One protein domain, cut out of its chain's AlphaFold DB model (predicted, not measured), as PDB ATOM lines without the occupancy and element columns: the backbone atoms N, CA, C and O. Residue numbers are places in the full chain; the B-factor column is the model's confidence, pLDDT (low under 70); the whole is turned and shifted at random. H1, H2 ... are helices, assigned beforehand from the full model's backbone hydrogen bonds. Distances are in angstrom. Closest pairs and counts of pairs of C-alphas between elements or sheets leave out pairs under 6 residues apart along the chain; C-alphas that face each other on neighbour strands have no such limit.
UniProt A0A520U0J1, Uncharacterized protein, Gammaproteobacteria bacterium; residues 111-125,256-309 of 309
ATOM      1  N   PRO A 111     -19.959 -14.167  43.941       47.34
ATOM      2  CA  PRO A 111     -21.399 -14.225  43.734       47.34
ATOM      3  C   PRO A 111     -22.097 -14.344  45.096       47.34
ATOM      4  O   PRO A 111     -21.610 -15.046  45.983       47.34
ATOM      5  N   VAL A 112     -23.248 -13.692  45.264       48.12
ATOM      6  CA  VAL A 112     -24.127 -14.002  46.401       48.12
ATOM      7  C   VAL A 112     -24.600 -15.445  46.223       48.12
ATOM      8  O   VAL A 112     -25.008 -15.814  45.123       48.12
ATOM      9  N   ASP A 113     -24.543 -16.266  47.274       41.50
ATOM     10  CA  ASP A 113     -25.028 -17.648  47.201       41.50
ATOM     11  C   ASP A 113     -26.560 -17.671  47.128       41.50
ATOM     12  O   ASP A 113     -27.276 -17.725  48.131       41.50
ATOM     13  N   TYR A 114     -27.059 -17.606  45.896       44.50
ATOM     14  CA  TYR A 114     -28.479 -17.593  45.578       44.50
ATOM     15  C   TYR A 114     -29.213 -18.883  45.974       44.50
ATOM     16  O   TYR A 114     -30.440 -18.864  45.995       44.50
ATOM     17  N   SER A 115     -28.518 -19.971  46.344       40.97
ATOM     18  CA  SER A 115     -29.176 -21.177  46.883       40.97
ATOM     19  C   SER A 115     -29.810 -20.953  48.264       40.97
ATOM     20  O   SER A 115     -30.661 -21.726  48.693       40.97
ATOM     21  N   VAL A 116     -29.450 -19.857  48.943       38.69
ATOM     22  CA  VAL A 116     -30.043 -19.419  50.218       38.69
ATOM     23  C   VAL A 116     -31.295 -18.542  50.003       38.69
ATOM     24  O   VAL A 116     -31.945 -18.154  50.971       38.69
ATOM     25  N   LEU A 117     -31.649 -18.207  48.754       43.06
ATOM     26  CA  LEU A 117     -32.717 -17.251  48.415       43.06
ATOM     27  C   LEU A 117     -33.891 -17.852  47.612       43.06
ATOM     28  O   LEU A 117     -34.700 -17.096  47.071       43.06
ATOM     29  N   ASP A 118     -34.007 -19.183  47.597       42.78
ATOM     30  CA  ASP A 118     -35.072 -19.969  46.938       42.78
ATOM     31  C   ASP A 118     -36.499 -19.526  47.355       42.78
ATOM     32  O   ASP A 118     -37.426 -19.546  46.553       42.78
ATOM     33  N   ASP A 119     -36.655 -19.040  48.595       41.22
ATOM     34  CA  ASP A 119     -37.922 -18.542  49.162       41.22
ATOM     35  C   ASP A 119     -38.170 -17.020  48.956       41.22
ATOM     36  O   ASP A 119     -39.196 -16.511  49.410       41.22
ATOM     37  N   VAL A 120     -37.225 -16.244  48.388       39.62
ATOM     38  CA  VAL A 120     -37.194 -14.765  48.572       39.62
ATOM     39  C   VAL A 120     -36.930 -13.938  47.303       39.62
ATOM     40  O   VAL A 120     -37.306 -12.763  47.261       39.62
ATOM     41  N   LEU A 121     -36.278 -14.478  46.266       36.19
ATOM     42  CA  LEU A 121     -35.918 -13.678  45.085       36.19
ATOM     43  C   LEU A 121     -36.933 -13.759  43.954       36.19
ATOM     44  O   LEU A 121     -37.053 -14.773  43.283       36.19
ATOM     45  N   VAL A 122     -37.606 -12.626  43.758       35.25
ATOM     46  CA  VAL A 122     -38.450 -12.282  42.612       35.25
ATOM     47  C   VAL A 122     -37.612 -11.799  41.378       35.25
ATOM     48  O   VAL A 122     -36.732 -12.504  40.953       35.25
ATOM     49  N   LEU A 123     -37.721 -10.512  40.961       29.92
ATOM     50  CA  LEU A 123     -37.305  -9.668  39.778       29.92
ATOM     51  C   LEU A 123     -38.230  -9.530  38.525       29.92
ATOM     52  O   LEU A 123     -38.048 -10.210  37.529       29.92
ATOM     53  N   SER A 124     -39.249  -8.658  38.548       27.30
ATOM     54  CA  SER A 124     -40.385  -8.691  37.597       27.30
ATOM     55  C   SER A 124     -40.045  -8.252  36.162       27.30
ATOM     56  O   SER A 124     -39.347  -7.262  35.936       27.30
ATOM     57  N   LYS A 125     -40.564  -8.985  35.159       29.94
ATOM     58  CA  LYS A 125     -40.301  -8.693  33.737       29.94
ATOM     59  C   LYS A 125     -40.919  -7.342  33.316       29.94
ATOM     60  O   LYS A 125     -42.043  -7.041  33.717       29.94
ATOM     61  N   PHE A 256     -47.435 -11.799  45.026       35.44
ATOM     62  CA  PHE A 256     -45.986 -12.068  44.956       35.44
ATOM     63  C   PHE A 256     -45.313 -11.643  43.631       35.44
ATOM     64  O   PHE A 256     -44.084 -11.595  43.552       35.44
ATOM     65  N   GLY A 257     -46.079 -11.285  42.595       45.53
ATOM     66  CA  GLY A 257     -45.557 -10.908  41.274       45.53
ATOM     67  C   GLY A 257     -44.794  -9.577  41.222       45.53
ATOM     68  O   GLY A 257     -43.963  -9.386  40.336       45.53
ATOM     69  N   GLU A 258     -44.993  -8.679  42.195       48.91
ATOM     70  CA  GLU A 258     -44.212  -7.434  42.338       48.91
ATOM     71  C   GLU A 258     -42.743  -7.671  42.647       48.91
ATOM     72  O   GLU A 258     -41.941  -6.729  42.651       48.91
ATOM     73  N   ILE A 259     -42.385  -8.918  42.941       49.69
ATOM     74  CA  ILE A 259     -41.005  -9.217  43.186       49.69
ATOM     75  C   ILE A 259     -40.251  -9.316  41.843       49.69
ATOM     76  O   ILE A 259     -39.336  -8.505  41.727       49.69
ATOM     77  N   GLY A 260     -40.444 -10.107  40.751       53.00
ATOM     78  CA  GLY A 260     -41.282 -11.218  40.237       53.00
ATOM     79  C   GLY A 260     -40.617 -12.352  39.337       53.00
ATOM     80  O   GLY A 260     -41.354 -13.267  38.996       53.00
ATOM     81  N   ASP A 261     -39.314 -12.372  38.927       69.12
ATOM     82  CA  ASP A 261     -38.588 -13.464  38.151       69.12
ATOM     83  C   ASP A 261     -37.012 -13.500  38.316       69.12
ATOM     84  O   ASP A 261     -36.318 -12.647  37.753       69.12
ATOM     85  N   PRO A 262     -36.372 -14.475  39.023       66.12
ATOM     86  CA  PRO A 262     -34.995 -14.321  39.556       66.12
ATOM     87  C   PRO A 262     -33.877 -14.693  38.600       66.12
ATOM     88  O   PRO A 262     -32.723 -14.271  38.758       66.12
ATOM     89  N   ILE A 263     -34.204 -15.517  37.616       76.12
ATOM     90  CA  ILE A 263     -33.248 -16.010  36.639       76.12
ATOM     91  C   ILE A 263     -32.745 -14.845  35.783       76.12
ATOM     92  O   ILE A 263     -31.551 -14.757  35.486       76.12
ATOM     93  N   GLU A 264     -33.620 -13.894  35.463       76.44
ATOM     94  CA  GLU A 264     -33.292 -12.740  34.634       76.44
ATOM     95  C   GLU A 264     -32.247 -11.815  35.288       76.44
ATOM     96  O   GLU A 264     -31.325 -11.356  34.609       76.44
ATOM     97  N   ALA A 265     -32.272 -11.614  36.612       73.12
ATOM     98  CA  ALA A 265     -31.193 -10.884  37.288       73.12
ATOM     99  C   ALA A 265     -29.885 -11.673  37.360       73.12
ATOM    100  O   ALA A 265     -28.820 -11.067  37.263       73.12
ATOM    101  N   ARG A 266     -29.936 -13.008  37.482       74.81
ATOM    102  CA  ARG A 266     -28.724 -13.843  37.428       74.81
ATOM    103  C   ARG A 266     -28.034 -13.701  36.067       74.81
ATOM    104  O   ARG A 266     -26.812 -13.566  36.011       74.81
ATOM    105  N   ILE A 267     -28.818 -13.621  34.989       79.50
ATOM    106  CA  ILE A 267     -28.327 -13.316  33.638       79.50
ATOM    107  C   ILE A 267     -27.774 -11.882  33.552       79.50
ATOM    108  O   ILE A 267     -26.670 -11.692  33.047       79.50
ATOM    109  N   ASN A 268     -28.483 -10.872  34.058       78.38
ATOM    110  CA  ASN A 268     -28.046  -9.470  33.958       78.38
ATOM    111  C   ASN A 268     -26.812  -9.155  34.836       78.38
ATOM    112  O   ASN A 268     -25.949  -8.367  34.439       78.38
ATOM    113  N   LEU A 269     -26.648  -9.839  35.972       75.31
ATOM    114  CA  LEU A 269     -25.416  -9.839  36.767       75.31
ATOM    115  C   LEU A 269     -24.261 -10.509  36.008       75.31
ATOM    116  O   LEU A 269     -23.151  -9.981  35.996       75.31
ATOM    117  N   ALA A 270     -24.511 -11.629  35.326       79.94
ATOM    118  CA  ALA A 270     -23.497 -12.266  34.493       79.94
ATOM    119  C   ALA A 270     -23.074 -11.390  33.299       79.94
ATOM    120  O   ALA A 270     -21.883 -11.307  33.016       79.94
ATOM    121  N   ILE A 271     -24.006 -10.679  32.649       74.25
ATOM    122  CA  ILE A 271     -23.689  -9.673  31.617       74.25
ATOM    123  C   ILE A 271     -22.797  -8.571  32.203       74.25
ATOM    124  O   ILE A 271     -21.752  -8.274  31.632       74.25
ATOM    125  N   THR A 272     -23.141  -8.048  33.386       77.75
ATOM    126  CA  THR A 272     -22.313  -7.057  34.099       77.75
ATOM    127  C   THR A 272     -20.900  -7.601  34.368       77.75
ATOM    128  O   THR A 272     -19.908  -6.900  34.182       77.75
ATOM    129  N   TYR A 273     -20.764  -8.882  34.732       79.75
ATOM    130  CA  TYR A 273     -19.453  -9.522  34.863       79.75
ATOM    131  C   TYR A 273     -18.707  -9.661  33.523       79.75
ATOM    132  O   TYR A 273     -17.494  -9.462  33.509       79.75
ATOM    133  N   ILE A 274     -19.377  -9.924  32.397       75.81
ATOM    134  CA  ILE A 274     -18.738  -9.925  31.064       75.81
ATOM    135  C   ILE A 274     -18.203  -8.525  30.723       75.81
ATOM    136  O   ILE A 274     -17.040  -8.399  30.341       75.81
ATOM    137  N   GLU A 275     -18.999  -7.473  30.937       71.75
ATOM    138  CA  GLU A 275     -18.590  -6.070  30.739       71.75
ATOM    139  C   GLU A 275     -17.366  -5.688  31.593       71.75
ATOM    140  O   GLU A 275     -16.498  -4.933  31.155       71.75
ATOM    141  N   MET A 276     -17.253  -6.262  32.794       72.25
ATOM    142  CA  MET A 276     -16.127  -6.075  33.718       72.25
ATOM    143  C   MET A 276     -14.959  -7.059  33.488       72.25
ATOM    144  O   MET A 276     -14.045  -7.127  34.315       72.25
ATOM    145  N   ASN A 277     -14.973  -7.834  32.395       78.44
ATOM    146  CA  ASN A 277     -13.982  -8.869  32.061       78.44
ATOM    147  C   ASN A 277     -13.794  -9.939  33.171       78.44
ATOM    148  O   ASN A 277     -12.721 -10.516  33.345       78.44
ATOM    149  N   GLN A 278     -14.849 -10.201  33.949       75.75
ATOM    150  CA  GLN A 278     -14.942 -11.185  35.039       75.75
ATOM    151  C   GLN A 278     -15.461 -12.541  34.521       75.75
ATOM    152  O   GLN A 278     -16.430 -13.092  35.048       75.75
ATOM    153  N   ILE A 279     -14.836 -13.067  33.462       87.12
ATOM    154  CA  ILE A 279     -15.369 -14.191  32.673       87.12
ATOM    155  C   ILE A 279     -15.685 -15.435  33.519       87.12
ATOM    156  O   ILE A 279     -16.749 -16.024  33.340       87.12
ATOM    157  N   ASP A 280     -14.839 -15.789  34.491       81.56
ATOM    158  CA  ASP A 280     -15.062 -16.954  35.364       81.56
ATOM    159  C   ASP A 280     -16.386 -16.854  36.152       81.56
ATOM    160  O   ASP A 280     -17.165 -17.806  36.192       81.56
ATOM    161  N   LYS A 281     -16.684 -15.675  36.720       78.75
ATOM    162  CA  LYS A 281     -17.913 -15.422  37.501       78.75
ATOM    163  C   LYS A 281     -19.152 -15.329  36.614       78.75
ATOM    164  O   LYS A 281     -20.240 -15.726  37.028       78.75
ATOM    165  N   ALA A 282     -19.002 -14.809  35.395       81.38
ATOM    166  CA  ALA A 282     -20.074 -14.837  34.407       81.38
ATOM    167  C   ALA A 282     -20.410 -16.283  34.003       81.38
ATOM    168  O   ALA A 282     -21.580 -16.654  33.974       81.38
ATOM    169  N   ASN A 283     -19.392 -17.111  33.751       91.25
ATOM    170  CA  ASN A 283     -19.555 -18.518  33.391       91.25
ATOM    171  C   ASN A 283     -20.246 -19.319  34.510       91.25
ATOM    172  O   ASN A 283     -21.202 -20.046  34.239       91.25
ATOM    173  N   GLU A 284     -19.833 -19.115  35.766       86.56
ATOM    174  CA  GLU A 284     -20.461 -19.711  36.952       86.56
ATOM    175  C   GLU A 284     -21.966 -19.392  37.026       86.56
ATOM    176  O   GLU A 284     -22.797 -20.303  37.069       86.56
ATOM    177  N   LEU A 285     -22.334 -18.107  36.970       78.50
ATOM    178  CA  LEU A 285     -23.734 -17.680  37.055       78.50
ATOM    179  C   LEU A 285     -24.588 -18.165  35.879       78.50
ATOM    180  O   LEU A 285     -25.731 -18.570  36.084       78.50
ATOM    181  N   LEU A 286     -24.057 -18.141  34.654       90.25
ATOM    182  CA  LEU A 286     -24.789 -18.600  33.470       90.25
ATOM    183  C   LEU A 286     -24.948 -20.124  33.448       90.25
ATOM    184  O   LEU A 286     -25.972 -20.614  32.980       90.25
ATOM    185  N   SER A 287     -23.981 -20.872  33.986       91.81
ATOM    186  CA  SER A 287     -24.103 -22.324  34.157       91.81
ATOM    187  C   SER A 287     -25.218 -22.661  35.148       91.81
ATOM    188  O   SER A 287     -26.077 -23.481  34.838       91.81
ATOM    189  N   GLN A 288     -25.297 -21.940  36.275       84.19
ATOM    190  CA  GLN A 288     -26.396 -22.086  37.241       84.19
ATOM    191  C   GLN A 288     -27.778 -21.815  36.615       84.19
ATOM    192  O   GLN A 288     -28.726 -22.523  36.935       84.19
ATOM    193  N   VAL A 289     -27.902 -20.850  35.690       87.88
ATOM    194  CA  VAL A 289     -29.158 -20.602  34.943       87.88
ATOM    195  C   VAL A 289     -29.555 -21.790  34.056       87.88
ATOM    196  O   VAL A 289     -30.740 -22.076  33.907       87.88
ATOM    197  N   VAL A 290     -28.584 -22.494  33.471       90.94
ATOM    198  CA  VAL A 290     -28.832 -23.664  32.608       90.94
ATOM    199  C   VAL A 290     -29.144 -24.932  33.422       90.94
ATOM    200  O   VAL A 290     -29.759 -25.853  32.889       90.94
ATOM    201  N   GLU A 291     -28.756 -24.976  34.699       85.75
ATOM    202  CA  GLU A 291     -29.026 -26.093  35.622       85.75
ATOM    203  C   GLU A 291     -30.287 -25.899  36.495       85.75
ATOM    204  O   GLU A 291     -30.799 -26.876  37.044       85.75
ATOM    205  N   SER A 292     -30.808 -24.671  36.607       78.81
ATOM    206  CA  SER A 292     -32.070 -24.341  37.297       78.81
ATOM    207  C   SER A 292     -33.334 -24.636  36.470       78.81
ATOM    208  O   SER A 292     -33.270 -24.891  35.270       78.81
ATOM    209  N   ASP A 293     -34.510 -24.518  37.092       78.81
ATOM    210  CA  ASP A 293     -35.850 -24.609  36.487       78.81
ATOM    211  C   ASP A 293     -36.253 -23.373  35.647       78.81
ATOM    212  O   ASP A 293     -37.429 -23.029  35.512       78.81
ATOM    213  N   ALA A 294     -35.262 -22.724  35.036       83.12
ATOM    214  CA  ALA A 294     -35.411 -21.548  34.194       83.12
ATOM    215  C   ALA A 294     -36.280 -21.805  32.948       83.12
ATOM    216  O   ALA A 294     -36.336 -22.910  32.402       83.12
ATOM    217  N   SER A 295     -36.913 -20.746  32.430       85.31
ATOM    218  CA  SER A 295     -37.665 -20.842  31.174       85.31
ATOM    219  C   SER A 295     -36.747 -21.134  29.979       85.31
ATOM    220  O   SER A 295     -35.589 -20.717  29.940       85.31
ATOM    221  N   GLU A 296     -37.280 -21.793  28.945       88.06
ATOM    222  CA  GLU A 296     -36.531 -22.145  27.725       88.06
ATOM    223  C   GLU A 296     -35.857 -20.919  27.069       88.06
ATOM    224  O   GLU A 296     -34.725 -21.008  26.596       88.06
ATOM    225  N   ILE A 297     -36.501 -19.747  27.146       87.12
ATOM    226  CA  ILE A 297     -35.982 -18.457  26.658       87.12
ATOM    227  C   ILE A 297     -34.767 -17.989  27.481       87.12
ATOM    228  O   ILE A 297     -33.772 -17.527  26.919       87.12
ATOM    229  N   GLN A 298     -34.824 -18.112  28.810       86.00
ATOM    230  CA  GLN A 298     -33.717 -17.758  29.704       86.00
ATOM    231  C   GLN A 298     -32.539 -18.729  29.548       86.00
ATOM    232  O   GLN A 298     -31.390 -18.290  29.507       86.00
ATOM    233  N   ILE A 299     -32.817 -20.025  29.373       90.44
ATOM    234  CA  ILE A 299     -31.804 -21.045  29.076       90.44
ATOM    235  C   ILE A 299     -31.141 -20.763  27.718       90.44
ATOM    236  O   ILE A 299     -29.913 -20.798  27.633       90.44
ATOM    237  N   GLU A 300     -31.895 -20.413  26.667       90.00
ATOM    238  CA  GLU A 300     -31.308 -20.011  25.377       90.00
ATOM    239  C   GLU A 300     -30.433 -18.755  25.529       90.00
ATOM    240  O   GLU A 300     -29.290 -18.736  25.061       90.00
ATOM    241  N   LYS A 301     -30.927 -17.725  26.232       89.81
ATOM    242  CA  LYS A 301     -30.193 -16.479  26.514       89.81
ATOM    243  C   LYS A 301     -28.881 -16.761  27.256       89.81
ATOM    244  O   LYS A 301     -27.833 -16.264  26.839       89.81
ATOM    245  N   ALA A 302     -28.903 -17.609  28.284       92.12
ATOM    246  CA  ALA A 302     -27.712 -17.991  29.037       92.12
ATOM    247  C   ALA A 302     -26.731 -18.828  28.200       92.12
ATOM    248  O   ALA A 302     -25.542 -18.514  28.143       92.12
ATOM    249  N   GLN A 303     -27.220 -19.826  27.455       93.06
ATOM    250  CA  GLN A 303     -26.395 -20.607  26.529       93.06
ATOM    251  C   GLN A 303     -25.795 -19.766  25.395       93.06
ATOM    252  O   GLN A 303     -24.756 -20.138  24.852       93.06
ATOM    253  N   LYS A 304     -26.447 -18.676  24.982       92.00
ATOM    254  CA  LYS A 304     -25.921 -17.739  23.983       92.00
ATOM    255  C   LYS A 304     -24.772 -16.911  24.557       92.00
ATOM    256  O   LYS A 304     -23.761 -16.761  23.878       92.00
ATOM    257  N   LEU A 305     -24.895 -16.453  25.804       89.81
ATOM    258  CA  LEU A 305     -23.832 -15.737  26.520       89.81
ATOM    259  C   LEU A 305     -22.624 -16.647  26.811       89.81
ATOM    260  O   LEU A 305     -21.492 -16.257  26.533       89.81
ATOM    261  N   LEU A 306     -22.855 -17.899  27.229       92.25
ATOM    262  CA  LEU A 306     -21.816 -18.934  27.398       92.25
ATOM    263  C   LEU A 306     -21.059 -19.290  26.102       92.25
ATOM    264  O   LEU A 306     -20.006 -19.913  26.170       92.25
ATOM    265  N   LYS A 307     -21.586 -18.928  24.924       92.19
ATOM    266  CA  LYS A 307     -20.930 -19.105  23.610       92.19
ATOM    267  C   LYS A 307     -20.224 -17.834  23.114       92.19
ATOM    268  O   LYS A 307     -19.646 -17.862  22.030       92.19
ATOM    269  N   SER A 308     -20.319 -16.726  23.853       84.00
ATOM    270  CA  SER A 308     -19.689 -15.435  23.526       84.00
ATOM    271  C   SER A 308     -18.515 -15.061  24.438       84.00
ATOM    272  O   SER A 308     -17.930 -13.996  24.246       84.00
ATOM    273  N   ILE A 309     -18.192 -15.928  25.401       84.88
ATOM    274  CA  ILE A 309     -17.073 -15.822  26.347       84.88
ATOM    275  C   ILE A 309     -16.022 -16.907  26.090       84.88
ATOM    276  O   ILE A 309     -14.857 -16.662  26.462       84.88
TER     277      ILE A 309
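What this domain is: This is residues 111 to 125 and 256 to 309 of the 309 residues of an uncharacterized protein of Gammaproteobacteria bacterium (UniProt A0A520U0J1). Three helices make a small up-and-down bundle, their centres set in a triangle: H1 packs closely along H2, and H3 folds back beside them. Outside the bundle runs a stretch with no named element, residues 111 to 125, and residues 256 to 261 reach out past the beginning of H1. The printed part has 69 residues with three named helices, in the order H1, H2, H3, and no named strand; the class is all helix. It is compact, with a radius of gyration of the C-alphas of 11.7 A, and its C-alphas span 34 by 24 by 19 A.

How they stand to each other: Begin with the longest helix, H1, residues 262 to 275, and look next at H2, residues 279 to 291. They touch, their closest C-alphas being those of Ala 270 and Ala 282, 4.3 A apart. They run opposite ways at a shallow tilt of 22 degrees and form a helical hairpin. Now look at H3, residues 296 to 305, which touches H2 at residues 286 to 290 of H2 alone; the closest C-alphas are those of Val 290 and Ile 299, 5.3 A apart. H2 and H3 run opposite ways at a shallow tilt of 21 degrees, a second helical hairpin. H3 also touches H1, with the closest C-alphas, those of Ile 267 and Ala 302, 6.6 A apart. H1 and H3 run the same way at a shallow tilt of 12 degrees. The three form an up-and-down bundle, each helix running against the one before it in the chain. In H1, H2 and H3 every O i to N i+4 pair is within hydrogen-bond range.

Where its parts are: Find C-alpha 262 at (-34.995, -14.321, 39.556); from there H1 runs 20.4 A to C-alpha 275 at (-18.590, -6.070, 30.739). H2 starts at C-alpha 279, at (-15.369, -14.191, 32.673), and covers 18.4 A to Glu 291. H3 goes from Glu 296 to Leu 305, 14.3 A, and ends at C-alpha 305, at (-23.832, -15.737, 26.520).

The domain as a whole: The two C-alphas farthest apart are those of Phe 256 and Asn 277, at 34.7 A. Residues 126 to 255 are cut out, and C-alphas 125 and 256 stand 13.0 A apart across the cut. The links from H1 to H2 and from H2 to H3 are tight, with 3 and 4 residues between the helices. Look in the B-factor column for the model's confidence: the mean pLDDT of the printed part is 70.5, and residues 111 to 125 and 256 to 262 are under 70. Ile 309 is the chain's last residue.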